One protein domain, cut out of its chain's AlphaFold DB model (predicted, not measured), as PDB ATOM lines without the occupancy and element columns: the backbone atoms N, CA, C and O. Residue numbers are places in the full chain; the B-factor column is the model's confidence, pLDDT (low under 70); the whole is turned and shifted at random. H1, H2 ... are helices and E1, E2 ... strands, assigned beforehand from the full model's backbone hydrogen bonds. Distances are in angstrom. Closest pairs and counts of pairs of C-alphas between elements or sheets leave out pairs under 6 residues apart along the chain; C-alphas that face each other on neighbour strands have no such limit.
ATOM      1  N   LYS A  20      -4.413   9.165  17.854       80.69
ATOM      2  CA  LYS A  20      -5.345   8.424  18.708       80.69
ATOM      3  C   LYS A  20      -4.574   7.763  19.841       80.69
ATOM      4  O   LYS A  20      -3.754   6.880  19.595       80.69
ATOM      5  N   VAL A  21      -4.856   8.180  21.071       81.44
ATOM      6  CA  VAL A  21      -4.212   7.656  22.277       81.44
ATOM      7  C   VAL A  21      -5.209   6.780  23.045       81.44
ATOM      8  O   VAL A  21      -6.378   7.118  23.181       81.44
ATOM      9  N   THR A  22      -4.762   5.646  23.566       83.56
ATOM     10  CA  THR A  22      -5.533   4.832  24.522       83.56
ATOM     11  C   THR A  22      -4.684   4.647  25.771       83.56
ATOM     12  O   THR A  22      -3.503   4.316  25.661       83.56
ATOM     13  N   ILE A  23      -5.262   4.877  26.954       82.25
ATOM     14  CA  ILE A  23      -4.565   4.785  28.241       82.25
ATOM     15  C   ILE A  23      -5.084   3.569  29.020       82.25
ATOM     16  O   ILE A  23      -6.250   3.481  29.391       82.25
ATOM     17  N   ILE A  24      -4.192   2.643  29.349       80.75
ATOM     18  CA  ILE A  24      -4.455   1.548  30.286       80.75
ATOM     19  C   ILE A  24      -3.426   1.645  31.404       80.75
ATOM     20  O   ILE A  24      -2.403   0.963  31.413       80.75
ATOM     21  N   GLY A  25      -3.676   2.565  32.325       73.25
ATOM     22  CA  GLY A  25      -2.736   2.913  33.377       73.25
ATOM     23  C   GLY A  25      -3.405   3.707  34.486       73.25
ATOM     24  O   GLY A  25      -4.584   4.052  34.400       73.25
ATOM     25  N   SER A  26      -2.643   3.986  35.534       73.44
ATOM     26  CA  SER A  26      -3.037   4.823  36.660       73.44
ATOM     27  C   SER A  26      -3.156   6.310  36.274       73.44
ATOM     28  O   SER A  26      -3.075   6.709  35.109       73.44
ATOM     29  N   CYS A  27      -3.344   7.175  37.277       69.12
ATOM     30  CA  CYS A  27      -3.325   8.626  37.096       69.12
ATOM     31  C   CYS A  27      -2.019   9.144  36.464       69.12
ATOM     32  O   CYS A  27      -2.075  10.140  35.744       69.12
ATOM     33  N   LEU A  28      -0.888   8.449  36.653       77.12
ATOM     34  CA  LEU A  28       0.394   8.785  36.027       77.12
ATOM     35  C   LEU A  28       0.249   8.911  34.509       77.12
ATOM     36  O   LEU A  28       0.632   9.927  33.934       77.12
ATOM     37  N   SER A  29      -0.363   7.913  33.868       79.19
ATOM     38  CA  SER A  29      -0.548   7.916  32.418       79.19
ATOM     39  C   SER A  29      -1.380   9.091  31.916       79.19
ATOM     40  O   SER A  29      -1.087   9.639  30.857       79.19
ATOM     41  N   ASN A  30      -2.388   9.517  32.680       75.62
ATOM     42  CA  ASN A  30      -3.187  10.686  32.322       75.62
ATOM     43  C   ASN A  30      -2.357  11.969  32.344       75.62
ATOM     44  O   ASN A  30      -2.369  12.710  31.364       75.62
ATOM     45  N   PHE A  31      -1.614  12.206  33.427       77.12
ATOM     46  CA  PHE A  31      -0.797  13.411  33.561       77.12
ATOM     47  C   PHE A  31       0.314  13.473  32.516       77.12
ATOM     48  O   PHE A  31       0.480  14.509  31.882       77.12
ATOM     49  N   VAL A  32       1.005  12.358  32.261       79.44
ATOM     50  CA  VAL A  32       2.034  12.279  31.213       79.44
ATOM     51  C   VAL A  32       1.468  12.649  29.847       79.44
ATOM     52  O   VAL A  32       2.107  13.388  29.106       79.44
ATOM     53  N   VAL A  33       0.278  12.152  29.502       76.94
ATOM     54  CA  VAL A  33      -0.340  12.462  28.209       76.94
ATOM     55  C   VAL A  33      -0.728  13.928  28.124       76.94
ATOM     56  O   VAL A  33      -0.431  14.564  27.116       76.94
ATOM     57  N   THR A  34      -1.337  14.483  29.173       74.31
ATOM     58  CA  THR A  34      -1.645  15.916  29.239       74.31
ATOM     59  C   THR A  34      -0.387  16.772  29.054       74.31
ATOM     60  O   THR A  34      -0.394  17.673  28.215       74.31
ATOM     61  N   ASP A  35       0.706  16.448  29.751       72.94
ATOM     62  CA  ASP A  35       1.994  17.147  29.638       72.94
ATOM     63  C   ASP A  35       2.640  16.985  28.256       72.94
ATOM     64  O   ASP A  35       3.173  17.945  27.697       72.94
ATOM     65  N   TYR A  36       2.588  15.781  27.682       67.00
ATOM     66  CA  TYR A  36       3.068  15.488  26.330       67.00
ATOM     67  C   TYR A  36       2.391  16.359  25.282       67.00
ATOM     68  O   TYR A  36       3.042  16.929  24.406       67.00
ATOM     69  N   LEU A  37       1.083  16.528  25.398       65.50
ATOM     70  CA  LEU A  37       0.316  17.316  24.445       65.50
ATOM     71  C   LEU A  37       0.565  18.809  24.594       65.50
ATOM     72  O   LEU A  37       0.684  19.502  23.588       65.50
ATOM     73  N   ALA A  38       0.666  19.289  25.834       64.56
ATOM     74  CA  ALA A  38       0.924  20.694  26.110       64.56
ATOM     75  C   ALA A  38       2.297  21.149  25.588       64.56
ATOM     76  O   ALA A  38       2.428  22.291  25.154       64.56
ATOM     77  N   ASN A  39       3.305  20.269  25.618       64.00
ATOM     78  CA  ASN A  39       4.697  20.652  25.367       64.00
ATOM     79  C   ASN A  39       5.262  20.191  24.016       64.00
ATOM     80  O   ASN A  39       6.208  20.800  23.516       64.00
ATOM     81  N   CYS A  40       4.742  19.107  23.432       61.75
ATOM     82  CA  CYS A  40       5.396  18.437  22.299       61.75
ATOM     83  C   CYS A  40       4.542  18.383  21.028       61.75
ATOM     84  O   CYS A  40       5.045  18.010  19.968       61.75
ATOM     85  N   LEU A  41       3.264  18.757  21.110       60.84
ATOM     86  CA  LEU A  41       2.319  18.681  20.002       60.84
ATOM     87  C   LEU A  41       1.496  19.971  19.898       60.84
ATOM     88  O   LEU A  41       0.295  19.972  20.159       60.84
ATOM     89  N   ASP A  42       2.131  21.068  19.472       54.66
ATOM     90  CA  ASP A  42       1.450  22.348  19.229       54.66
ATOM     91  C   ASP A  42       0.181  22.137  18.375       54.66
ATOM     92  O   ASP A  42       0.247  21.794  17.192       54.66
ATOM     93  N   ASN A  43      -0.992  22.375  18.972       51.88
ATOM     94  CA  ASN A  43      -2.313  22.326  18.327       51.88
ATOM     95  C   ASN A  43      -2.766  20.952  17.792       51.88
ATOM     96  O   ASN A  43      -3.568  20.903  16.856       51.88
ATOM     97  N   THR A  44      -2.279  19.839  18.350       54.53
ATOM     98  CA  THR A  44      -2.837  18.514  18.022       54.53
ATOM     99  C   THR A  44      -3.991  18.179  18.960       54.53
ATOM    100  O   THR A  44      -3.815  18.080  20.171       54.53
ATOM    101  N   GLU A  45      -5.178  17.980  18.395       54.00
ATOM    102  CA  GLU A  45      -6.333  17.494  19.140       54.00
ATOM    103  C   GLU A  45      -6.175  15.996  19.418       54.00
ATOM    104  O   GLU A  45      -5.884  15.198  18.517       54.00
ATOM    105  N   ILE A  46      -6.385  15.597  20.672       62.78
ATOM    106  CA  ILE A  46      -6.494  14.183  21.009       62.78
ATOM    107  C   ILE A  46      -7.849  13.688  20.534       62.78
ATOM    108  O   ILE A  46      -8.888  14.114  21.033       62.78
ATOM    109  N   VAL A  47      -7.855  12.718  19.627       59.41
ATOM    110  CA  VAL A  47      -9.129  12.163  19.143       59.41
ATOM    111  C   VAL A  47      -9.734  11.169  20.141       59.41
ATOM    112  O   VAL A  47     -10.926  10.867  20.063       59.41
ATOM    113  N   ARG A  48      -8.950  10.641  21.091       64.50
ATOM    114  CA  ARG A  48      -9.469   9.757  22.142       64.50
ATOM    115  C   ARG A  48      -8.545   9.669  23.363       64.50
ATOM    116  O   ARG A  48      -7.339   9.590  23.192       64.50
ATOM    117  N   LEU A  49      -9.125   9.676  24.565       62.31
ATOM    118  CA  LEU A  49      -8.492   9.333  25.844       62.31
ATOM    119  C   LEU A  49      -9.434   8.389  26.595       62.31
ATOM    120  O   LEU A  49     -10.335   8.828  27.307       62.31
ATOM    121  N   THR A  50      -9.266   7.085  26.427       58.53
ATOM    122  CA  THR A  50      -9.905   6.106  27.310       58.53
ATOM    123  C   THR A  50      -8.937   5.859  28.454       58.53
ATOM    124  O   THR A  50      -7.891   5.276  28.235       58.53
ATOM    125  N   SER A  51      -9.215   6.395  29.644       58.16
ATOM    126  CA  SER A  51      -8.354   6.241  30.835       58.16
ATOM    127  C   SER A  51      -9.134   5.979  32.114       58.16
ATOM    128  O   SER A  51      -8.596   6.030  33.221       58.16
ATOM    129  N   ALA A  52     -10.440   5.777  31.973       48.69
ATOM    130  CA  ALA A  52     -11.366   6.208  32.994       48.69
ATOM    131  C   ALA A  52     -11.205   5.411  34.301       48.69
ATOM    132  O   ALA A  52     -11.537   5.891  35.379       48.69
ATOM    133  N   LEU A  53     -10.627   4.220  34.215       48.47
ATOM    134  CA  LEU A  53     -10.779   3.225  35.248       48.47
ATOM    135  C   LEU A  53      -9.493   2.804  35.964       48.47
ATOM    136  O   LEU A  53      -9.579   1.936  36.827       48.47
ATOM    137  N   GLN A  54      -8.331   3.402  35.665       61.44
ATOM    138  CA  GLN A  54      -7.081   3.042  36.359       61.44
ATOM    139  C   GLN A  54      -6.889   1.508  36.402       61.44
ATOM    140  O   GLN A  54      -6.657   0.905  37.452       61.44
ATOM    141  N   LEU A  55      -7.130   0.851  35.257       62.50
ATOM    142  CA  LEU A  55      -7.412  -0.583  35.208       62.50
ATOM    143  C   LEU A  55      -6.185  -1.444  35.041       62.50
ATOM    144  O   LEU A  55      -5.487  -1.388  34.029       62.50
ATOM    145  N   ARG A  56      -6.047  -2.369  35.981       73.50
ATOM    146  CA  ARG A  56      -5.190  -3.540  35.845       73.50
ATOM    147  C   ARG A  56      -5.446  -4.278  34.535       73.50
ATOM    148  O   ARG A  56      -6.573  -4.330  34.040       73.50
ATOM    149  N   SER A  57      -4.390  -4.878  34.001       78.62
ATOM    150  CA  SER A  57      -4.385  -5.499  32.673       78.62
ATOM    151  C   SER A  57      -5.411  -6.632  32.520       78.62
ATOM    152  O   SER A  57      -6.099  -6.733  31.510       78.62
ATOM    153  N   ASP A  58      -5.600  -7.443  33.549       73.75
ATOM    154  CA  ASP A  58      -6.646  -8.471  33.605       73.75
ATOM    155  C   ASP A  58      -8.075  -7.905  33.519       73.75
ATOM    156  O   ASP A  58      -8.932  -8.542  32.916       73.75
ATOM    157  N   ILE A  59      -8.346  -6.705  34.047       73.12
ATOM    158  CA  ILE A  59      -9.669  -6.067  33.899       73.12
ATOM    159  C   ILE A  59      -9.903  -5.661  32.457       73.12
ATOM    160  O   ILE A  59     -10.995  -5.836  31.924       73.12
ATOM    161  N   VAL A  60      -8.880  -5.087  31.828       76.88
ATOM    162  CA  VAL A  60      -9.013  -4.647  30.444       76.88
ATOM    163  C   VAL A  60      -9.216  -5.831  29.512       76.88
ATOM    164  O   VAL A  60     -10.036  -5.737  28.605       76.88
ATOM    165  N   LEU A  61      -8.537  -6.953  29.754       78.81
ATOM    166  CA  LEU A  61      -8.784  -8.175  28.993       78.81
ATOM    167  C   LEU A  61     -10.202  -8.689  29.160       78.81
ATOM    168  O   LEU A  61     -10.834  -8.994  28.159       78.81
ATOM    169  N   GLU A  62     -10.718  -8.717  30.383       72.06
ATOM    170  CA  GLU A  62     -12.100  -9.119  30.640       72.06
ATOM    171  C   GLU A  62     -13.093  -8.247  29.853       72.06
ATOM    172  O   GLU A  62     -13.965  -8.760  29.154       72.06
ATOM    173  N   ILE A  63     -12.904  -6.920  29.880       74.06
ATOM    174  CA  ILE A  63     -13.724  -5.978  29.104       74.06
ATOM    175  C   ILE A  63     -13.635  -6.272  27.603       74.06
ATOM    176  O   ILE A  63     -14.651  -6.283  26.913       74.06
ATOM    177  N   ILE A  64     -12.423  -6.492  27.099       77.94
ATOM    178  CA  ILE A  64     -12.154  -6.748  25.683       77.94
ATOM    179  C   ILE A  64     -12.755  -8.078  25.211       77.94
ATOM    180  O   ILE A  64     -13.228  -8.166  24.079       77.94
ATOM    181  N   GLU A  65     -12.677  -9.119  26.037       76.75
ATOM    182  CA  GLU A  65     -12.986 -10.495  25.646       76.75
ATOM    183  C   GLU A  65     -14.456 -10.853  25.866       76.75
ATOM    184  O   GLU A  65     -15.005 -11.625  25.081       76.75
ATOM    185  N   ASN A  66     -15.096 -10.265  26.881       70.81
ATOM    186  CA  ASN A  66     -16.442 -10.648  27.309       70.81
ATOM    187  C   ASN A  66     -17.506  -9.557  27.136       70.81
ATOM    188  O   ASN A  66     -18.678  -9.845  27.375       70.81
ATOM    189  N   PRO A 115      -6.035   2.723  18.549       86.06
ATOM    190  CA  PRO A 115      -5.013   3.701  18.893       86.06
ATOM    191  C   PRO A 115      -3.821   3.658  17.932       86.06
ATOM    192  O   PRO A 115      -3.440   2.601  17.423       86.06
ATOM    193  N   ASP A 116      -3.194   4.815  17.738       85.19
ATOM    194  CA  ASP A 116      -1.827   4.929  17.221       85.19
ATOM    195  C   ASP A 116      -0.815   4.705  18.358       85.19
ATOM    196  O   ASP A 116       0.259   4.140  18.153       85.19
ATOM    197  N   LEU A 117      -1.189   5.115  19.575       86.31
ATOM    198  CA  LEU A 117      -0.375   5.037  20.780       86.31
ATOM    199  C   LEU A 117      -1.166   4.403  21.930       86.31
ATOM    200  O   LEU A 117      -2.221   4.903  22.323       86.31
ATOM    201  N   LEU A 118      -0.631   3.322  22.487       88.88
ATOM    202  CA  LEU A 118      -1.132   2.657  23.682       88.88
ATOM    203  C   LEU A 118      -0.203   2.972  24.856       88.88
ATOM    204  O   LEU A 118       0.960   2.572  24.842       88.88
ATOM    205  N   ILE A 119      -0.704   3.675  25.867       87.81
ATOM    206  CA  ILE A 119       0.069   4.045  27.057       87.81
ATOM    207  C   ILE A 119      -0.374   3.190  28.231       87.81
ATOM    208  O   ILE A 119      -1.566   3.088  28.512       87.81
ATOM    209  N   MET A 120       0.591   2.590  28.921       87.75
ATOM    210  CA  MET A 120       0.364   1.794  30.124       87.75
ATOM    211  C   MET A 120       1.370   2.163  31.207       87.75
ATOM    212  O   MET A 120       2.448   2.653  30.883       87.75
ATOM    213  N   ASP A 121       1.065   1.899  32.480       83.12
ATOM    214  CA  ASP A 121       2.031   2.098  33.566       83.12
ATOM    215  C   ASP A 121       2.025   0.995  34.629       83.12
ATOM    216  O   ASP A 121       1.049   0.263  34.808       83.12
ATOM    217  N   SER A 122       3.146   0.882  35.346       77.69
ATOM    218  CA  SER A 122       3.382  -0.148  36.366       77.69
ATOM    219  C   SER A 122       2.604   0.041  37.665       77.69
ATOM    220  O   SER A 122       2.550  -0.879  38.483       77.69
ATOM    221  N   LEU A 123       1.997   1.209  37.873       69.56
ATOM    222  CA  LEU A 123       1.256   1.529  39.093       69.56
ATOM    223  C   LEU A 123      -0.183   1.043  39.039       69.56
ATOM    224  O   LEU A 123      -0.812   0.837  40.076       69.56
ATOM    225  N   CYS A 124      -0.678   0.794  37.831       59.47
ATOM    226  CA  CYS A 124      -2.010   0.275  37.598       59.47
ATOM    227  C   CYS A 124      -2.301  -1.016  38.384       59.47
ATOM    228  O   CYS A 124      -3.428  -1.240  38.816       59.47
ATOM    229  N   ASP A 125      -1.273  -1.832  38.635       55.47
ATOM    230  CA  ASP A 125      -1.366  -3.092  39.373       55.47
ATOM    231  C   ASP A 125      -1.208  -2.978  40.886       55.47
ATOM    232  O   ASP A 125      -1.191  -4.015  41.547       55.47
ATOM    233  N   ILE A 126      -1.125  -1.769  41.457       53.28
ATOM    234  CA  ILE A 126      -0.753  -1.582  42.861       53.28
ATOM    235  C   ILE A 126      -1.931  -1.088  43.712       53.28
ATOM    236  O   ILE A 126      -2.396   0.038  43.609       53.28
ATOM    237  N   ARG A 127      -2.397  -1.993  44.583       51.09
ATOM    238  CA  ARG A 127      -3.196  -1.760  45.801       51.09
ATOM    239  C   ARG A 127      -4.436  -0.860  45.666       51.09
ATOM    240  O   ARG A 127      -4.677   0.001  46.506       51.09
ATOM    241  N   HIS A 128      -5.299  -1.175  44.711       51.59
ATOM    242  CA  HIS A 128      -6.721  -0.859  44.838       51.59
ATOM    243  C   HIS A 128      -7.405  -2.071  45.479       51.59
ATOM    244  O   HIS A 128      -7.129  -3.205  45.078       51.59
ATOM    245  N   PRO A 168       4.323 -11.439  38.293       86.88
ATOM    246  CA  PRO A 168       4.960 -10.758  37.164       86.88
ATOM    247  C   PRO A 168       4.680 -11.378  35.788       86.88
ATOM    248  O   PRO A 168       4.488 -10.642  34.819       86.88
ATOM    249  N   GLN A 169       4.628 -12.711  35.695       90.31
ATOM    250  CA  GLN A 169       4.409 -13.404  34.426       90.31
ATOM    251  C   GLN A 169       2.982 -13.191  33.932       90.31
ATOM    252  O   GLN A 169       2.790 -12.757  32.799       90.31
ATOM    253  N   THR A 170       1.989 -13.390  34.802       86.81
ATOM    254  CA  THR A 170       0.583 -13.135  34.463       86.81
ATOM    255  C   THR A 170       0.365 -11.677  34.055       86.81
ATOM    256  O   THR A 170      -0.376 -11.393  33.111       86.81
ATOM    257  N   GLN A 171       1.031 -10.731  34.724       85.62
ATOM    258  CA  GLN A 171       0.962  -9.318  34.350       85.62
ATOM    259  C   GLN A 171       1.493  -9.076  32.929       85.62
ATOM    260  O   GLN A 171       0.826  -8.402  32.139       85.62
ATOM    261  N   LEU A 172       2.662  -9.633  32.595       88.62
ATOM    262  CA  LEU A 172       3.256  -9.507  31.264       88.62
ATOM    263  C   LEU A 172       2.381 -10.161  30.191       88.62
ATOM    264  O   LEU A 172       2.096  -9.530  29.174       88.62
ATOM    265  N   ASP A 173       1.918 -11.388  30.428       90.44
ATOM    266  CA  ASP A 173       1.053 -12.117  29.498       90.44
ATOM    267  C   ASP A 173      -0.212 -11.317  29.192       90.44
ATOM    268  O   ASP A 173      -0.636 -11.212  28.035       90.44
ATOM    269  N   ASN A 174      -0.777 -10.668  30.210       88.00
ATOM    270  CA  ASN A 174      -1.943  -9.829  30.022       88.00
ATOM    271  C   ASN A 174      -1.640  -8.584  29.181       88.00
ATOM    272  O   ASN A 174      -2.387  -8.279  28.252       88.00
ATOM    273  N   ILE A 175      -0.529  -7.891  29.446       89.19
ATOM    274  CA  ILE A 175      -0.099  -6.733  28.644       89.19
ATOM    275  C   ILE A 175       0.112  -7.136  27.180       89.19
ATOM    276  O   ILE A 175      -0.349  -6.443  26.272       89.19
ATOM    277  N   VAL A 176       0.742  -8.286  26.934       90.44
ATOM    278  CA  VAL A 176       0.957  -8.824  25.584       90.44
ATOM    279  C   VAL A 176      -0.371  -9.117  24.887       90.44
ATOM    280  O   VAL A 176      -0.536  -8.787  23.710       90.44
ATOM    281  N   ARG A 177      -1.337  -9.721  25.587       90.75
ATOM    282  CA  ARG A 177      -2.672  -9.998  25.033       90.75
ATOM    283  C   ARG A 177      -3.410  -8.712  24.666       90.75
ATOM    284  O   ARG A 177      -3.925  -8.623  23.552       90.75
ATOM    285  N   ILE A 178      -3.392  -7.706  25.543       89.06
ATOM    286  CA  ILE A 178      -3.983  -6.380  25.288       89.06
ATOM    287  C   ILE A 178      -3.330  -5.736  24.068       89.06
ATOM    288  O   ILE A 178      -4.012  -5.295  23.143       89.06
ATOM    289  N   TYR A 179      -1.998  -5.710  24.031       90.69
ATOM    290  CA  TYR A 179      -1.265  -5.159  22.902       90.69
ATOM    291  C   TYR A 179      -1.643  -5.859  21.593       90.69
ATOM    292  O   TYR A 179      -1.957  -5.205  20.602       90.69
ATOM    293  N   ASN A 180      -1.675  -7.194  21.589       90.94
ATOM    294  CA  ASN A 180      -2.035  -7.973  20.408       90.94
ATOM    295  C   ASN A 180      -3.488  -7.749  19.975       90.94
ATOM    296  O   ASN A 180      -3.769  -7.776  18.775       90.94
ATOM    297  N   PHE A 181      -4.405  -7.503  20.913       90.69
ATOM    298  CA  PHE A 181      -5.771  -7.106  20.588       90.69
ATOM    299  C   PHE A 181      -5.797  -5.803  19.782       90.69
ATOM    300  O   PHE A 181      -6.386  -5.771  18.697       90.69
ATOM    301  N   PHE A 182      -5.103  -4.759  20.244       89.94
ATOM    302  CA  PHE A 182      -5.043  -3.487  19.519       89.94
ATOM    303  C   PHE A 182      -4.240  -3.582  18.228       89.94
ATOM    304  O   PHE A 182      -4.659  -3.029  17.214       89.94
ATOM    305  N   ARG A 183      -3.146  -4.346  18.210       90.81
ATOM    306  CA  ARG A 183      -2.303  -4.531  17.022       90.81
ATOM    307  C   ARG A 183      -3.056  -5.152  15.849       90.81
ATOM    308  O   ARG A 183      -2.795  -4.799  14.703       90.81
ATOM    309  N   LYS A 184      -4.017  -6.046  16.113       91.06
ATOM    310  CA  LYS A 184      -4.892  -6.605  15.065       91.06
ATOM    311  C   LYS A 184      -5.706  -5.521  14.346       91.06
ATOM    312  O   LYS A 184      -5.998  -5.676  13.166       91.06
ATOM    313  N   LYS A 185      -6.069  -4.442  15.047       89.06
ATOM    314  CA  LYS A 185      -6.886  -3.330  14.530       89.06
ATOM    315  C   LYS A 185      -6.033  -2.169  14.019       89.06
ATOM    316  O   LYS A 185      -6.402  -1.507  13.056       89.06
ATOM    317  N   SER A 186      -4.888  -1.951  14.657       88.75
ATOM    318  CA  SER A 186      -3.897  -0.929  14.342       88.75
ATOM    319  C   SER A 186      -2.513  -1.584  14.249       88.75
ATOM    320  O   SER A 186      -1.790  -1.661  15.243       88.75
ATOM    321  N   PRO A 187      -2.101  -2.079  13.064       88.38
ATOM    322  CA  PRO A 187      -0.824  -2.785  12.900       88.38
ATOM    323  C   PRO A 187       0.425  -1.959  13.243       88.38
ATOM    324  O   PRO A 187       1.506  -2.531  13.381       88.38
ATOM    325  N   LYS A 188       0.272  -0.633  13.350       86.44
ATOM    326  CA  LYS A 188       1.314   0.348  13.687       86.44
ATOM    327  C   LYS A 188       1.173   0.908  15.109       86.44
ATOM    328  O   LYS A 188       1.757   1.946  15.398       86.44
ATOM    329  N   VAL A 189       0.347   0.288  15.957       88.38
ATOM    330  CA  VAL A 189       0.201   0.728  17.346       88.38
ATOM    331  C   VAL A 189       1.531   0.589  18.079       88.38
ATOM    332  O   VAL A 189       2.146  -0.484  18.091       88.38
ATOM    333  N   ILE A 190       1.938   1.677  18.723       88.62
ATOM    334  CA  ILE A 190       3.114   1.722  19.585       88.62
ATOM    335  C   ILE A 190       2.648   1.531  21.026       88.62
ATOM    336  O   ILE A 190       1.786   2.270  21.499       88.62
ATOM    337  N   LEU A 191       3.218   0.552  21.728       90.38
ATOM    338  CA  LEU A 191       3.059   0.415  23.174       90.38
ATOM    339  C   LEU A 191       4.161   1.198  23.891       90.38
ATOM    340  O   LEU A 191       5.339   0.883  23.743       90.38
ATOM    341  N   CYS A 192       3.772   2.173  24.706       90.19
ATOM    342  CA  CYS A 192       4.643   2.832  25.671       90.19
ATOM    343  C   CYS A 192       4.261   2.368  27.077       90.19
ATOM    344  O   CYS A 192       3.246   2.792  27.630       90.19
ATOM    345  N   TYR A 193       5.079   1.489  27.648       89.56
ATOM    346  CA  TYR A 193       4.920   1.016  29.014       89.56
ATOM    347  C   TYR A 193       5.815   1.828  29.955       89.56
ATOM    348  O   TYR A 193       7.041   1.753  29.893       89.56
ATOM    349  N   MET A 194       5.210   2.610  30.841       88.88
ATOM    350  CA  MET A 194       5.903   3.443  31.816       88.88
ATOM    351  C   MET A 194       6.130   2.662  33.105       88.88
ATOM    352  O   MET A 194       5.208   2.367  33.865       88.88
ATOM    353  N   HIS A 195       7.384   2.327  33.362       87.62
ATOM    354  CA  HIS A 195       7.803   1.701  34.603       87.62
ATOM    355  C   HIS A 195       8.229   2.776  35.604       87.62
ATOM    356  O   HIS A 195       9.210   3.495  35.402       87.62
ATOM    357  N   PHE A 196       7.469   2.884  36.688       80.81
ATOM    358  CA  PHE A 196       7.817   3.670  37.860       80.81
ATOM    359  C   PHE A 196       8.430   2.739  38.920       80.81
ATOM    360  O   PHE A 196       7.723   1.854  39.425       80.81
ATOM    361  N   PRO A 197       9.725   2.884  39.260       73.81
ATOM    362  CA  PRO A 197      10.343   2.069  40.294       73.81
ATOM    363  C   PRO A 197       9.764   2.422  41.665       73.81
ATOM    364  O   PRO A 197       9.564   3.588  42.003       73.81
ATOM    365  N   MET A 198       9.490   1.401  42.473       73.50
ATOM    366  CA  MET A 198       8.939   1.589  43.813       73.50
ATOM    367  C   MET A 198      10.074   1.834  44.811       73.50
ATOM    368  O   MET A 198      11.040   1.075  44.833       73.50
ATOM    369  N   HIS A 199       9.951   2.859  45.658       70.50
ATOM    370  CA  HIS A 199      10.995   3.217  46.625       70.50
ATOM    371  C   HIS A 199      10.769   2.550  48.004       70.50
ATOM    372  O   HIS A 199       9.628   2.536  48.478       70.50
ATOM    373  N   PRO A 200      11.830   2.080  48.700       69.62
ATOM    374  CA  PRO A 200      11.759   1.475  50.045       69.62
ATOM    375  C   PRO A 200      11.034   2.309  51.098       69.62
ATOM    376  O   PRO A 200      10.386   1.766  51.985       69.62
ATOM    377  N   ASN A 201      11.100   3.633  50.977       67.31
ATOM    378  CA  ASN A 201      10.425   4.548  51.902       67.31
ATOM    379  C   ASN A 201       8.889   4.512  51.795       67.31
ATOM    380  O   ASN A 201       8.219   5.024  52.685       67.31
ATOM    381  N   TYR A 202       8.330   3.941  50.723       61.59
ATOM    382  CA  TYR A 202       6.887   3.951  50.466       61.59
ATOM    383  C   TYR A 202       6.229   2.578  50.557       61.59
ATOM    384  O   TYR A 202       5.024   2.492  50.792       61.59
ATOM    385  N   LEU A 203       6.986   1.504  50.327       68.44
ATOM    386  CA  LEU A 203       6.438   0.159  50.190       68.44
ATOM    387  C   LEU A 203       7.377  -0.909  50.740       68.44
ATOM    388  O   LEU A 203       8.596  -0.797  50.651       68.44
ATOM    389  N   ASP A 204       6.776  -1.998  51.226       72.38
ATOM    390  CA  ASP A 204       7.505  -3.194  51.650       72.38
ATOM    391  C   ASP A 204       8.427  -3.730  50.543       72.38
ATOM    392  O   ASP A 204       8.065  -3.760  49.360       72.38
ATOM    393  N   SER A 205       9.568  -4.287  50.952       78.75
ATOM    394  CA  SER A 205      10.585  -4.877  50.069       78.75
ATOM    395  C   SER A 205      10.026  -5.896  49.071       78.75
ATOM    396  O   SER A 205      10.454  -5.928  47.921       78.75
ATOM    397  N   LYS A 206       9.017  -6.683  49.462       80.31
ATOM    398  CA  LYS A 206       8.352  -7.655  48.577       80.31
ATOM    399  C   LYS A 206       7.693  -7.011  47.348       80.31
ATOM    400  O   LYS A 206       7.650  -7.622  46.285       80.31
ATOM    401  N   TRP A 207       7.178  -5.786  47.472       75.25
ATOM    402  CA  TRP A 207       6.523  -5.080  46.366       75.25
ATOM    403  C   TRP A 207       7.536  -4.472  45.405       75.25
ATOM    404  O   TRP A 207       7.317  -4.464  44.195       75.25
ATOM    405  N   ILE A 208       8.658  -4.018  45.953       78.50
ATOM    406  CA  ILE A 208       9.802  -3.525  45.189       78.50
ATOM    407  C   ILE A 208      10.397  -4.674  44.381       78.50
ATOM    408  O   ILE A 208      10.514  -4.567  43.164       78.50
ATOM    409  N   GLN A 209      10.654  -5.805  45.038       83.88
ATOM    410  CA  GLN A 209      11.172  -7.015  44.408       83.88
ATOM    411  C   GLN A 209      10.279  -7.485  43.249       83.88
ATOM    412  O   GLN A 209      10.771  -7.685  42.144       83.88
ATOM    413  N   ARG A 210       8.957  -7.549  43.452       81.56
ATOM    414  CA  ARG A 210       7.998  -7.890  42.389       81.56
ATOM    415  C   ARG A 210       8.058  -6.923  41.198       81.56
ATOM    416  O   ARG A 210       7.961  -7.360  40.054       81.56
ATOM    417  N   SER A 211       8.190  -5.616  41.449       81.31
ATOM    418  CA  SER A 211       8.310  -4.608  40.381       81.31
ATOM    419  C   SER A 211       9.600  -4.786  39.572       81.31
ATOM    420  O   SER A 211       9.579  -4.682  38.345       81.31
ATOM    421  N   LEU A 212      10.712  -5.105  40.244       85.06
ATOM    422  CA  LEU A 212      11.998  -5.394  39.604       85.06
ATOM    423  C   LEU A 212      11.955  -6.692  38.785       85.06
ATOM    424  O   LEU A 212      12.441  -6.711  37.656       85.06
ATOM    425  N   GLU A 213      11.333  -7.746  39.315       88.69
ATOM    426  CA  GLU A 213      11.122  -9.017  38.608       88.69
ATOM    427  C   GLU A 213      10.299  -8.824  37.335       88.69
ATOM    428  O   GLU A 213      10.698  -9.275  36.263       88.69
ATOM    429  N   PHE A 214       9.185  -8.095  37.437       87.25
ATOM    430  CA  PHE A 214       8.369  -7.752  36.280       87.25
ATOM    431  C   PHE A 214       9.164  -6.969  35.233       87.25
ATOM    432  O   PHE A 214       9.115  -7.308  34.053       87.25
ATOM    433  N   LYS A 215       9.936  -5.960  35.651       87.56
ATOM    434  CA  LYS A 215      10.772  -5.181  34.732       87.56
ATOM    435  C   LYS A 215      11.786  -6.068  34.004       87.56
ATOM    436  O   LYS A 215      11.895  -5.980  32.785       87.56
ATOM    437  N   ALA A 216      12.507  -6.919  34.735       89.56
ATOM    438  CA  ALA A 216      13.502  -7.818  34.154       89.56
ATOM    439  C   ALA A 216      12.871  -8.765  33.123       89.56
ATOM    440  O   ALA A 216      13.395  -8.919  32.018       89.56
ATOM    441  N   LEU A 217      11.707  -9.326  33.459       89.81
ATOM    442  CA  LEU A 217      10.938 -10.186  32.568       89.81
ATOM    443  C   LEU A 217      10.483  -9.439  31.305       89.81
ATOM    444  O   LEU A 217      10.614  -9.947  30.191       89.81
ATOM    445  N   PHE A 218       9.979  -8.214  31.460       88.12
ATOM    446  CA  PHE A 218       9.547  -7.380  30.340       88.12
ATOM    447  C   PHE A 218      10.724  -7.018  29.419       88.12
ATOM    448  O   PHE A 218      10.603  -7.102  28.192       88.12
ATOM    449  N   ASP A 219      11.873  -6.648  29.991       87.31
ATOM    450  CA  ASP A 219      13.093  -6.321  29.246       87.31
ATOM    451  C   ASP A 219      13.573  -7.518  28.412       87.31
ATOM    452  O   ASP A 219      13.924  -7.363  27.240       87.31
ATOM    453  N   GLU A 220      13.579  -8.721  28.995       87.56
ATOM    454  CA  GLU A 220      13.925  -9.958  28.290       87.56
ATOM    455  C   GLU A 220      12.947 -10.235  27.142       87.56
ATOM    456  O   GLU A 220      13.361 -10.478  26.002       87.56
ATOM    457  N   TYR A 221      11.646 -10.122  27.415       84.62
ATOM    458  CA  TYR A 221      10.603 -10.331  26.417       84.62
ATOM    459  C   TYR A 221      10.723  -9.357  25.237       84.62
ATOM    460  O   TYR A 221      10.592  -9.757  24.074       84.62
ATOM    461  N   SER A 222      11.021  -8.089  25.529       80.56
ATOM    462  CA  SER A 222      11.164  -7.024  24.531       80.56
ATOM    463  C   SER A 222      12.398  -7.225  23.652       80.56
ATOM    464  O   SER A 222      12.307  -7.106  22.429       80.56
ATOM    465  N   LYS A 223      13.537  -7.625  24.236       80.06
ATOM    466  CA  LYS A 223      14.763  -7.966  23.483       80.06
ATOM    467  C   LYS A 223      14.558  -9.135  22.519       80.06
ATOM    468  O   LYS A 223      15.196  -9.180  21.471       80.06
ATOM    469  N   GLY A 224      13.648 -10.052  22.844       74.06
ATOM    470  CA  GLY A 224      13.276 -11.174  21.983       74.06
ATOM    471  C   GLY A 224      12.468 -10.796  20.733       74.06
ATOM    472  O   GLY A 224      12.100 -11.693  19.978       74.06
ATOM    473  N   GLY A 225      12.137  -9.514  20.516       67.88
ATOM    474  CA  GLY A 225      11.402  -9.041  19.333       67.88
ATOM    475  C   GLY A 225       9.943  -9.509  19.261       67.88
ATOM    476  O   GLY A 225       9.288  -9.365  18.227       67.88
ATOM    477  N   LYS A 226       9.414 -10.076  20.353       69.75
ATOM    478  CA  LYS A 226       8.051 -10.627  20.419       69.75
ATOM    479  C   LYS A 226       6.978  -9.536  20.380       69.75
ATOM    480  O   LYS A 226       5.866  -9.787  19.919       69.75
ATOM    481  N   ILE A 227       7.332  -8.314  20.784       70.50
ATOM    482  CA  ILE A 227       6.529  -7.114  20.557       70.50
ATOM    483  C   ILE A 227       7.263  -6.215  19.565       70.50
ATOM    484  O   ILE A 227       8.337  -5.710  19.865       70.50
ATOM    485  N   ALA A 228       6.694  -6.021  18.373       67.25
ATOM    486  CA  ALA A 228       7.401  -5.329  17.293       67.25
ATOM    487  C   ALA A 228       7.552  -3.818  17.525       67.25
ATOM    488  O   ALA A 228       8.459  -3.210  16.969       67.25
ATOM    489  N   GLN A 229       6.644  -3.217  18.297       79.88
ATOM    490  CA  GLN A 229       6.627  -1.785  18.599       79.88
ATOM    491  C   GLN A 229       6.247  -1.581  20.066       79.88
ATOM    492  O   GLN A 229       5.132  -1.169  20.382       79.88
ATOM    493  N   CYS A 230       7.158  -1.948  20.967       83.50
ATOM    494  CA  CYS A 230       7.006  -1.710  22.397       83.50
ATOM    495  C   CYS A 230       8.251  -1.073  22.981       83.50
ATOM    496  O   CYS A 230       9.373  -1.489  22.704       83.50
ATOM    497  N   GLU A 231       8.011  -0.095  23.840       83.12
ATOM    498  CA  GLU A 231       9.017   0.646  24.569       83.12
ATOM    499  C   GLU A 231       8.670   0.592  26.048       83.12
ATOM    500  O   GLU A 231       7.592   1.024  26.462       83.12
ATOM    501  N   ILE A 232       9.600   0.075  26.845       86.88
ATOM    502  CA  ILE A 232       9.559   0.230  28.292       86.88
ATOM    503  C   ILE A 232      10.376   1.466  28.660       86.88
ATOM    504  O   ILE A 232      11.587   1.531  28.454       86.88
ATOM    505  N   ILE A 233       9.698   2.478  29.188       89.06
ATOM    506  CA  ILE A 233      10.320   3.711  29.654       89.06
ATOM    507  C   ILE A 233      10.391   3.590  31.166       89.06
ATOM    508  O   ILE A 233       9.363   3.555  31.827       89.06
ATOM    509  N   SER A 234      11.592   3.466  31.721       88.44
ATOM    510  CA  SER A 234      11.779   3.389  33.172       88.44
ATOM    511  C   SER A 234      12.227   4.733  33.709       88.44
ATOM    512  O   SER A 234      13.173   5.316  33.174       88.44
ATOM    513  N   LEU A 235      11.565   5.215  34.759       85.94
ATOM    514  CA  LEU A 235      12.043   6.390  35.475       85.94
ATOM    515  C   LEU A 235      13.376   6.043  36.165       85.94
ATOM    516  O   LEU A 235      13.433   5.047  36.887       85.94
ATOM    517  N   PRO A 236      14.445   6.824  35.956       84.25
ATOM    518  CA  PRO A 236      15.692   6.663  36.690       84.25
ATOM    519  C   PRO A 236      15.487   6.820  38.204       84.25
ATOM    520  O   PRO A 236      14.729   7.688  38.640       84.25
ATOM    521  N   GLU A 237      16.167   5.999  39.010       76.94
ATOM    522  CA  GLU A 237      16.017   6.015  40.475       76.94
ATOM    523  C   GLU A 237      16.388   7.366  41.100       76.94
ATOM    524  O   GLU A 237      15.740   7.806  42.043       76.94
ATOM    525  N   ASP A 238      17.370   8.072  40.532       77.06
ATOM    526  CA  ASP A 238      17.802   9.405  40.970       77.06
ATOM    527  C   ASP A 238      16.733  10.492  40.763       77.06
ATOM    528  O   ASP A 238      16.795  11.557  41.380       77.06
ATOM    529  N   ARG A 239      15.723  10.224  39.927       74.25
ATOM    530  CA  ARG A 239      14.553  11.095  39.742       74.25
ATOM    531  C   ARG A 239      13.403  10.767  40.694       74.25
ATOM    532  O   ARG A 239      12.416  11.503  40.722       74.25
ATOM    533  N   ILE A 240      13.517   9.706  41.493       72.12
ATOM    534  CA  ILE A 240      12.534   9.359  42.519       72.12
ATOM    535  C   ILE A 240      12.847  10.170  43.771       72.12
ATOM    536  O   ILE A 240      13.644   9.782  44.621       72.12
ATOM    537  N   LYS A 241      12.197  11.321  43.893       67.88
ATOM    538  CA  LYS A 241      12.290  12.158  45.087       67.88
ATOM    539  C   LYS A 241      11.226  11.718  46.100       67.88
ATOM    540  O   LYS A 241      10.035  11.808  45.787       67.88
ATOM    541  N   PRO A 242      11.603  11.229  47.296       61.56
ATOM    542  CA  PRO A 242      10.620  10.916  48.310       61.56
ATOM    543  C   PRO A 242      10.028  12.212  48.898       61.56
ATOM    544  O   PRO A 242      10.777  13.053  49.385       61.56
ATOM    545  N   VAL A 243       8.705  12.394  48.858       60.28
ATOM    546  CA  VAL A 243       8.017  13.516  49.511       60.28
ATOM    547  C   VAL A 243       7.777  13.111  50.962       60.28
ATOM    548  O   VAL A 243       6.814  12.419  51.287       60.28
ATOM    549  N   THR A 244       8.727  13.458  51.826       60.25
ATOM    550  CA  THR A 244       8.681  13.122  53.259       60.25
ATOM    551  C   THR A 244       8.192  14.270  54.133       60.25
ATOM    552  O   THR A 244       7.933  14.038  55.309       60.25
ATOM    553  N   ASP A 245       8.102  15.482  53.583       61.50
ATOM    554  CA  ASP A 245       7.652  16.687  54.281       61.50
ATOM    555  C   ASP A 245       6.124  16.825  54.179       61.50
ATOM    556  O   ASP A 245       5.628  17.005  53.067       61.50
ATOM    557  N   PRO A 246       5.373  16.736  55.294       64.25
ATOM    558  CA  PRO A 246       3.924  16.900  55.299       64.25
ATOM    559  C   PRO A 246       3.415  18.269  54.839       64.25
ATOM    560  O   PRO A 246       2.244  18.370  54.471       64.25
ATOM    561  N   ASP A 247       4.272  19.293  54.873       65.56
ATOM    562  CA  ASP A 247       3.933  20.665  54.498       65.56
ATOM    563  C   ASP A 247       4.205  20.959  53.007       65.56
ATOM    564  O   ASP A 247       3.856  22.036  52.513       65.56
ATOM    565  N   ASP A 248       4.799  20.015  52.262       66.38
ATOM    566  CA  ASP A 248       4.971  20.149  50.815       66.38
ATOM    567  C   ASP A 248       3.587  20.153  50.135       66.38
ATOM    568  O   ASP A 248       2.772  19.261  50.395       66.38
ATOM    569  N   PRO A 249       3.288  21.106  49.229       61.56
ATOM    570  CA  PRO A 249       2.000  21.153  48.529       61.56
ATOM    571  C   PRO A 249       1.693  19.881  47.724       61.56
ATOM    572  O   PRO A 249       0.542  19.658  47.353       61.56
ATOM    573  N   ASN A 250       2.705  19.051  47.455       53.22
ATOM    574  CA  ASN A 250       2.583  17.772  46.774       53.22
ATOM    575  C   ASN A 250       2.578  16.554  47.708       53.22
ATOM    576  O   ASN A 250       2.533  15.421  47.221       53.22
ATOM    577  N   TYR A 251       2.634  16.751  49.028       53.91
ATOM    578  CA  TYR A 251       2.580  15.668  50.002       53.91
ATOM    579  C   TYR A 251       1.182  15.053  50.080       53.91
ATOM    580  O   TYR A 251       0.182  15.734  50.309       53.91
ATOM    581  N   SER A 252       1.111  13.725  49.960       49.97
ATOM    582  CA  SER A 252      -0.113  12.973  50.218       49.97
ATOM    583  C   SER A 252       0.148  11.759  51.117       49.97
ATOM    584  O   SER A 252       0.882  10.847  50.725       49.97
ATOM    585  N   PRO A 253      -0.526  11.651  52.281       45.50
ATOM    586  CA  PRO A 253      -0.406  10.489  53.165       45.50
ATOM    587  C   PRO A 253      -1.037   9.211  52.581       45.50
ATOM    588  O   PRO A 253      -0.915   8.136  53.165       45.50
ATOM    589  N   GLN A 254      -1.721   9.300  51.432       47.06
ATOM    590  CA  GLN A 254      -2.385   8.175  50.764       47.06
ATOM    591  C   GLN A 254      -1.522   7.510  49.668       47.06
ATOM    592  O   GLN A 254      -2.016   6.657  48.939       47.06
ATOM    593  N   ILE A 255      -0.216   7.815  49.618       46.34
ATOM    594  CA  ILE A 255       0.842   7.087  48.874       46.34
ATOM    595  C   ILE A 255       0.752   7.164  47.332       46.34
ATOM    596  O   ILE A 255       1.567   6.557  46.650       46.34
ATOM    597  N   TRP A 256      -0.131   7.974  46.735       51.16
ATOM    598  CA  TRP A 256      -0.252   8.006  45.260       51.16
ATOM    599  C   TRP A 256      -0.279   9.386  44.604       51.16
ATOM    600  O   TRP A 256      -0.706   9.498  43.461       51.16
ATOM    601  N   ASN A 257       0.185  10.432  45.285       45.31
ATOM    602  CA  ASN A 257       0.145  11.808  44.787       45.31
ATOM    603  C   ASN A 257       1.305  12.608  45.414       45.31
ATOM    604  O   ASN A 257       1.461  12.534  46.623       45.31
ATOM    605  N   HIS A 258       2.157  13.349  44.708       52.00
ATOM    606  CA  HIS A 258       2.190  13.669  43.285       52.00
ATOM    607  C   HIS A 258       3.588  13.417  42.732       52.00
ATOM    608  O   HIS A 258       4.591  13.772  43.351       52.00
ATOM    609  N   PHE A 259       3.665  12.791  41.557       59.78
ATOM    610  CA  PHE A 259       4.925  12.804  40.840       59.78
ATOM    611  C   PHE A 259       5.292  14.263  40.605       59.78
ATOM    612  O   PHE A 259       4.445  15.068  40.210       59.78
ATOM    613  N   TYR A 260       6.545  14.591  40.888       66.44
ATOM    614  CA  TYR A 260       7.099  15.879  40.522       66.44
ATOM    615  C   TYR A 260       6.814  16.132  39.034       66.44
ATOM    616  O   TYR A 260       6.908  15.179  38.253       66.44
ATOM    617  N   PRO A 261       6.471  17.364  38.620       72.44
ATOM    618  CA  PRO A 261       6.302  17.700  37.207       72.44
ATOM    619  C   PRO A 261       7.431  17.154  36.318       72.44
ATOM    620  O   PRO A 261       7.186  16.664  35.221       72.44
ATOM    621  N   GLU A 262       8.658  17.100  36.842       76.81
ATOM    622  CA  GLU A 262       9.833  16.519  36.190       76.81
ATOM    623  C   GLU A 262       9.686  15.032  35.800       76.81
ATOM    624  O   GLU A 262      10.338  14.570  34.861       76.81
ATOM    625  N   VAL A 263       8.855  14.261  36.505       80.00
ATOM    626  CA  VAL A 263       8.529  12.863  36.172       80.00
ATOM    627  C   VAL A 263       7.585  12.810  34.976       80.00
ATOM    628  O   VAL A 263       7.822  12.027  34.055       80.00
ATOM    629  N   TYR A 264       6.541  13.643  34.960       81.50
ATOM    630  CA  TYR A 264       5.620  13.713  33.824       81.50
ATOM    631  C   TYR A 264       6.352  14.182  32.573       81.50
ATOM    632  O   TYR A 264       6.265  13.535  31.529       81.50
ATOM    633  N   GLN A 265       7.160  15.233  32.724       79.81
ATOM    634  CA  GLN A 265       8.025  15.761  31.682       79.81
ATOM    635  C   GLN A 265       8.988  14.687  31.160       79.81
ATOM    636  O   GLN A 265       9.105  14.515  29.951       79.81
ATOM    637  N   PHE A 266       9.626  13.910  32.042       86.50
ATOM    638  CA  PHE A 266      10.517  12.826  31.626       86.50
ATOM    639  C   PHE A 266       9.820  11.809  30.717       86.50
ATOM    640  O   PHE A 266      10.331  11.481  29.646       86.50
ATOM    641  N   PHE A 267       8.661  11.291  31.133       87.00
ATOM    642  CA  PHE A 267       7.935  10.313  30.324       87.00
ATOM    643  C   PHE A 267       7.422  10.932  29.020       87.00
ATOM    644  O   PHE A 267       7.539  10.311  27.967       87.00
ATOM    645  N   SER A 268       6.925  12.166  29.084       84.62
ATOM    646  CA  SER A 268       6.476  12.951  27.933       84.62
ATOM    647  C   SER A 268       7.579  13.109  26.874       84.62
ATOM    648  O   SER A 268       7.381  12.750  25.710       84.62
ATOM    649  N   GLU A 269       8.774  13.551  27.270       84.00
ATOM    650  CA  GLU A 269       9.929  13.703  26.376       84.00
ATOM    651  C   GLU A 269      10.310  12.361  25.734       84.00
ATOM    652  O   GLU A 269      10.495  12.268  24.520       84.00
ATOM    653  N   LYS A 270      10.342  11.280  26.524       86.31
ATOM    654  CA  LYS A 270      10.680   9.943  26.015       86.31
ATOM    655  C   LYS A 270       9.649   9.391  25.037       86.31
ATOM    656  O   LYS A 270      10.035   8.753  24.060       86.31
ATOM    657  N   ILE A 271       8.361   9.638  25.263       83.94
ATOM    658  CA  ILE A 271       7.295   9.266  24.324       83.94
ATOM    659  C   ILE A 271       7.418  10.084  23.028       83.94
ATOM    660  O   ILE A 271       7.288   9.529  21.932       83.94
ATOM    661  N   SER A 272       7.743  11.377  23.141       77.94
ATOM    662  CA  SER A 272       7.939  12.288  22.004       77.94
ATOM    663  C   SER A 272       9.008  11.796  21.039       77.94
ATOM    664  O   SER A 272       8.747  11.664  19.840       77.94
ATOM    665  N   ASP A 273      10.190  11.479  21.574       74.56
ATOM    666  CA  ASP A 273      11.327  10.986  20.797       74.56
ATOM    667  C   ASP A 273      10.945   9.741  19.983       74.56
ATOM    668  O   ASP A 273      11.354   9.574  18.835       74.56
ATOM    669  N   LYS A 274      10.115   8.864  20.557       70.81
ATOM    670  CA  LYS A 274       9.718   7.598  19.931       70.81
ATOM    671  C   LYS A 274       8.684   7.778  18.833       70.81
ATOM    672  O   LYS A 274       8.837   7.203  17.757       70.81
ATOM    673  N   ILE A 275       7.677   8.617  19.052       69.12
ATOM    674  CA  ILE A 275       6.676   8.922  18.022       69.12
ATOM    675  C   ILE A 275       7.329   9.601  16.812       69.12
ATOM    676  O   ILE A 275       6.946   9.315  15.676       69.12
ATOM    677  N   ALA A 276       8.334  10.454  17.031       63.84
ATOM    678  CA  ALA A 276       9.089  11.085  15.951       63.84
ATOM    679  C   ALA A 276       9.884  10.075  15.101       63.84
ATOM    680  O   ALA A 276       9.990  10.267  13.896       63.84
ATOM    681  N   LEU A 277      10.401   8.995  15.700       53.22
ATOM    682  CA  LEU A 277      11.168   7.949  15.003       53.22
ATOM    683  C   LEU A 277      10.301   6.981  14.184       53.22
ATOM    684  O   LEU A 277      10.805   6.322  13.277       53.22
ATOM    685  N   CYS A 278       9.013   6.861  14.506       51.00
ATOM    686  CA  CYS A 278       8.076   5.991  13.792       51.00
ATOM    687  C   CYS A 278       7.365   6.679  12.609       51.00
ATOM    688  O   CYS A 278       6.552   6.036  11.936       51.00
ATOM    689  N   ARG A 279       7.642   7.967  12.371       53.44
ATOM    690  CA  ARG A 279       7.082   8.798  11.293       53.44
ATOM    691  C   ARG A 279       8.101   9.041  10.188       53.44
ATOM    692  O   ARG A 279       7.649   9.100   9.021       53.44
TER     693      ARG A 279
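What this domain is: This is residues 20 to 66, 115 to 128 and 168 to 279 of the 279 residues of an uncharacterized protein of Desulforhopalus singaporensis (UniProt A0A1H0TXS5). Four parallel strands form the middle layer of a three-layer slab, helices on both faces: H3 and H4 cover one face, H1 and H5 the other, and H2 packs on H3. A long loop without a named element, residues 235 to 260, joins E4 to H5, its C-alphas up to 28 A from the mean of all C-alphas. The printed part has 173 residues with five named helices and four named strands, ordered E1 H1 H2 E2 H3 E3 H4 E4 H5 along the chain; the sheet's order is E1 E2 E3 E4. The class is mixed, and the whole is compact, with a radius of gyration of the C-alphas of 15.9 A and spans of 47 by 39 by 31 A.

How they stand to each other: E1, residues 21 to 24, is an edge strand; its parallel neighbour is E2, residues 117 to 121, with N 22 and O 117 2.9 A apart. E2 is parallel to E3, residues 190 to 195, with N 192 and O 118 2.8 A apart. E3 is parallel to E4, residues 230 to 234, the other edge strand, with N 193 and O 231 2.8 A apart. H1, residues 27 to 40, is on the sheet at a height of 10.6 A. H5, residues 261 to 277, is on the same face at a height of 9.9 A. H1 and H5 touch at a steep tilt of 63 degrees; their closest C-alphas, of Tyr 36 and Ser 268, are 4.5 A apart. On the opposite face, H3, residues 168 to 185, is over E2 and E3 at a height of 9.7 A, along the strands. H4, residues 205 to 223, is on the same face as H3, slantwise to the strands, at 33 degrees to E4 on the local plane. E3, H4 and E4 form a strand-helix-strand unit, two parallel neighbours joined through a helix, with a right-handed crossover. H3 touches H4 with residues 168 to 172 alone; the closest C-alphas, of Pro 168 and Phe 214, are 4.6 A apart. H2, residues 57 to 66, only grazes the sheet and touches H3, the closest C-alphas, of Ser 57 and Asn 174, being 5.6 A apart. Every O i to N i+4 pair is within hydrogen-bond range in H1, H2 and H4; H3 has 13 of 14 and H5 12 of 13.

Where its parts are: E1 begins at C-alpha 21, (-4.212, 7.656, 22.277). H1 is 19.8 A long, H3 26.6 A, H4 27.1 A and H5 24.7 A; E3 is 15.7 A. H5 ends at C-alpha 277, (11.168, 7.949, 15.003).

The domain as a whole: Cuts separate C-alphas 66 and 115 by 20.2 A, and 128 and 168 by 17.1 A. The links H1 to H2 and E4 to H5 are long. Mean pLDDT of the printed part is 74.5; residues 36 to 55 and 241 to 260 are among those under 70.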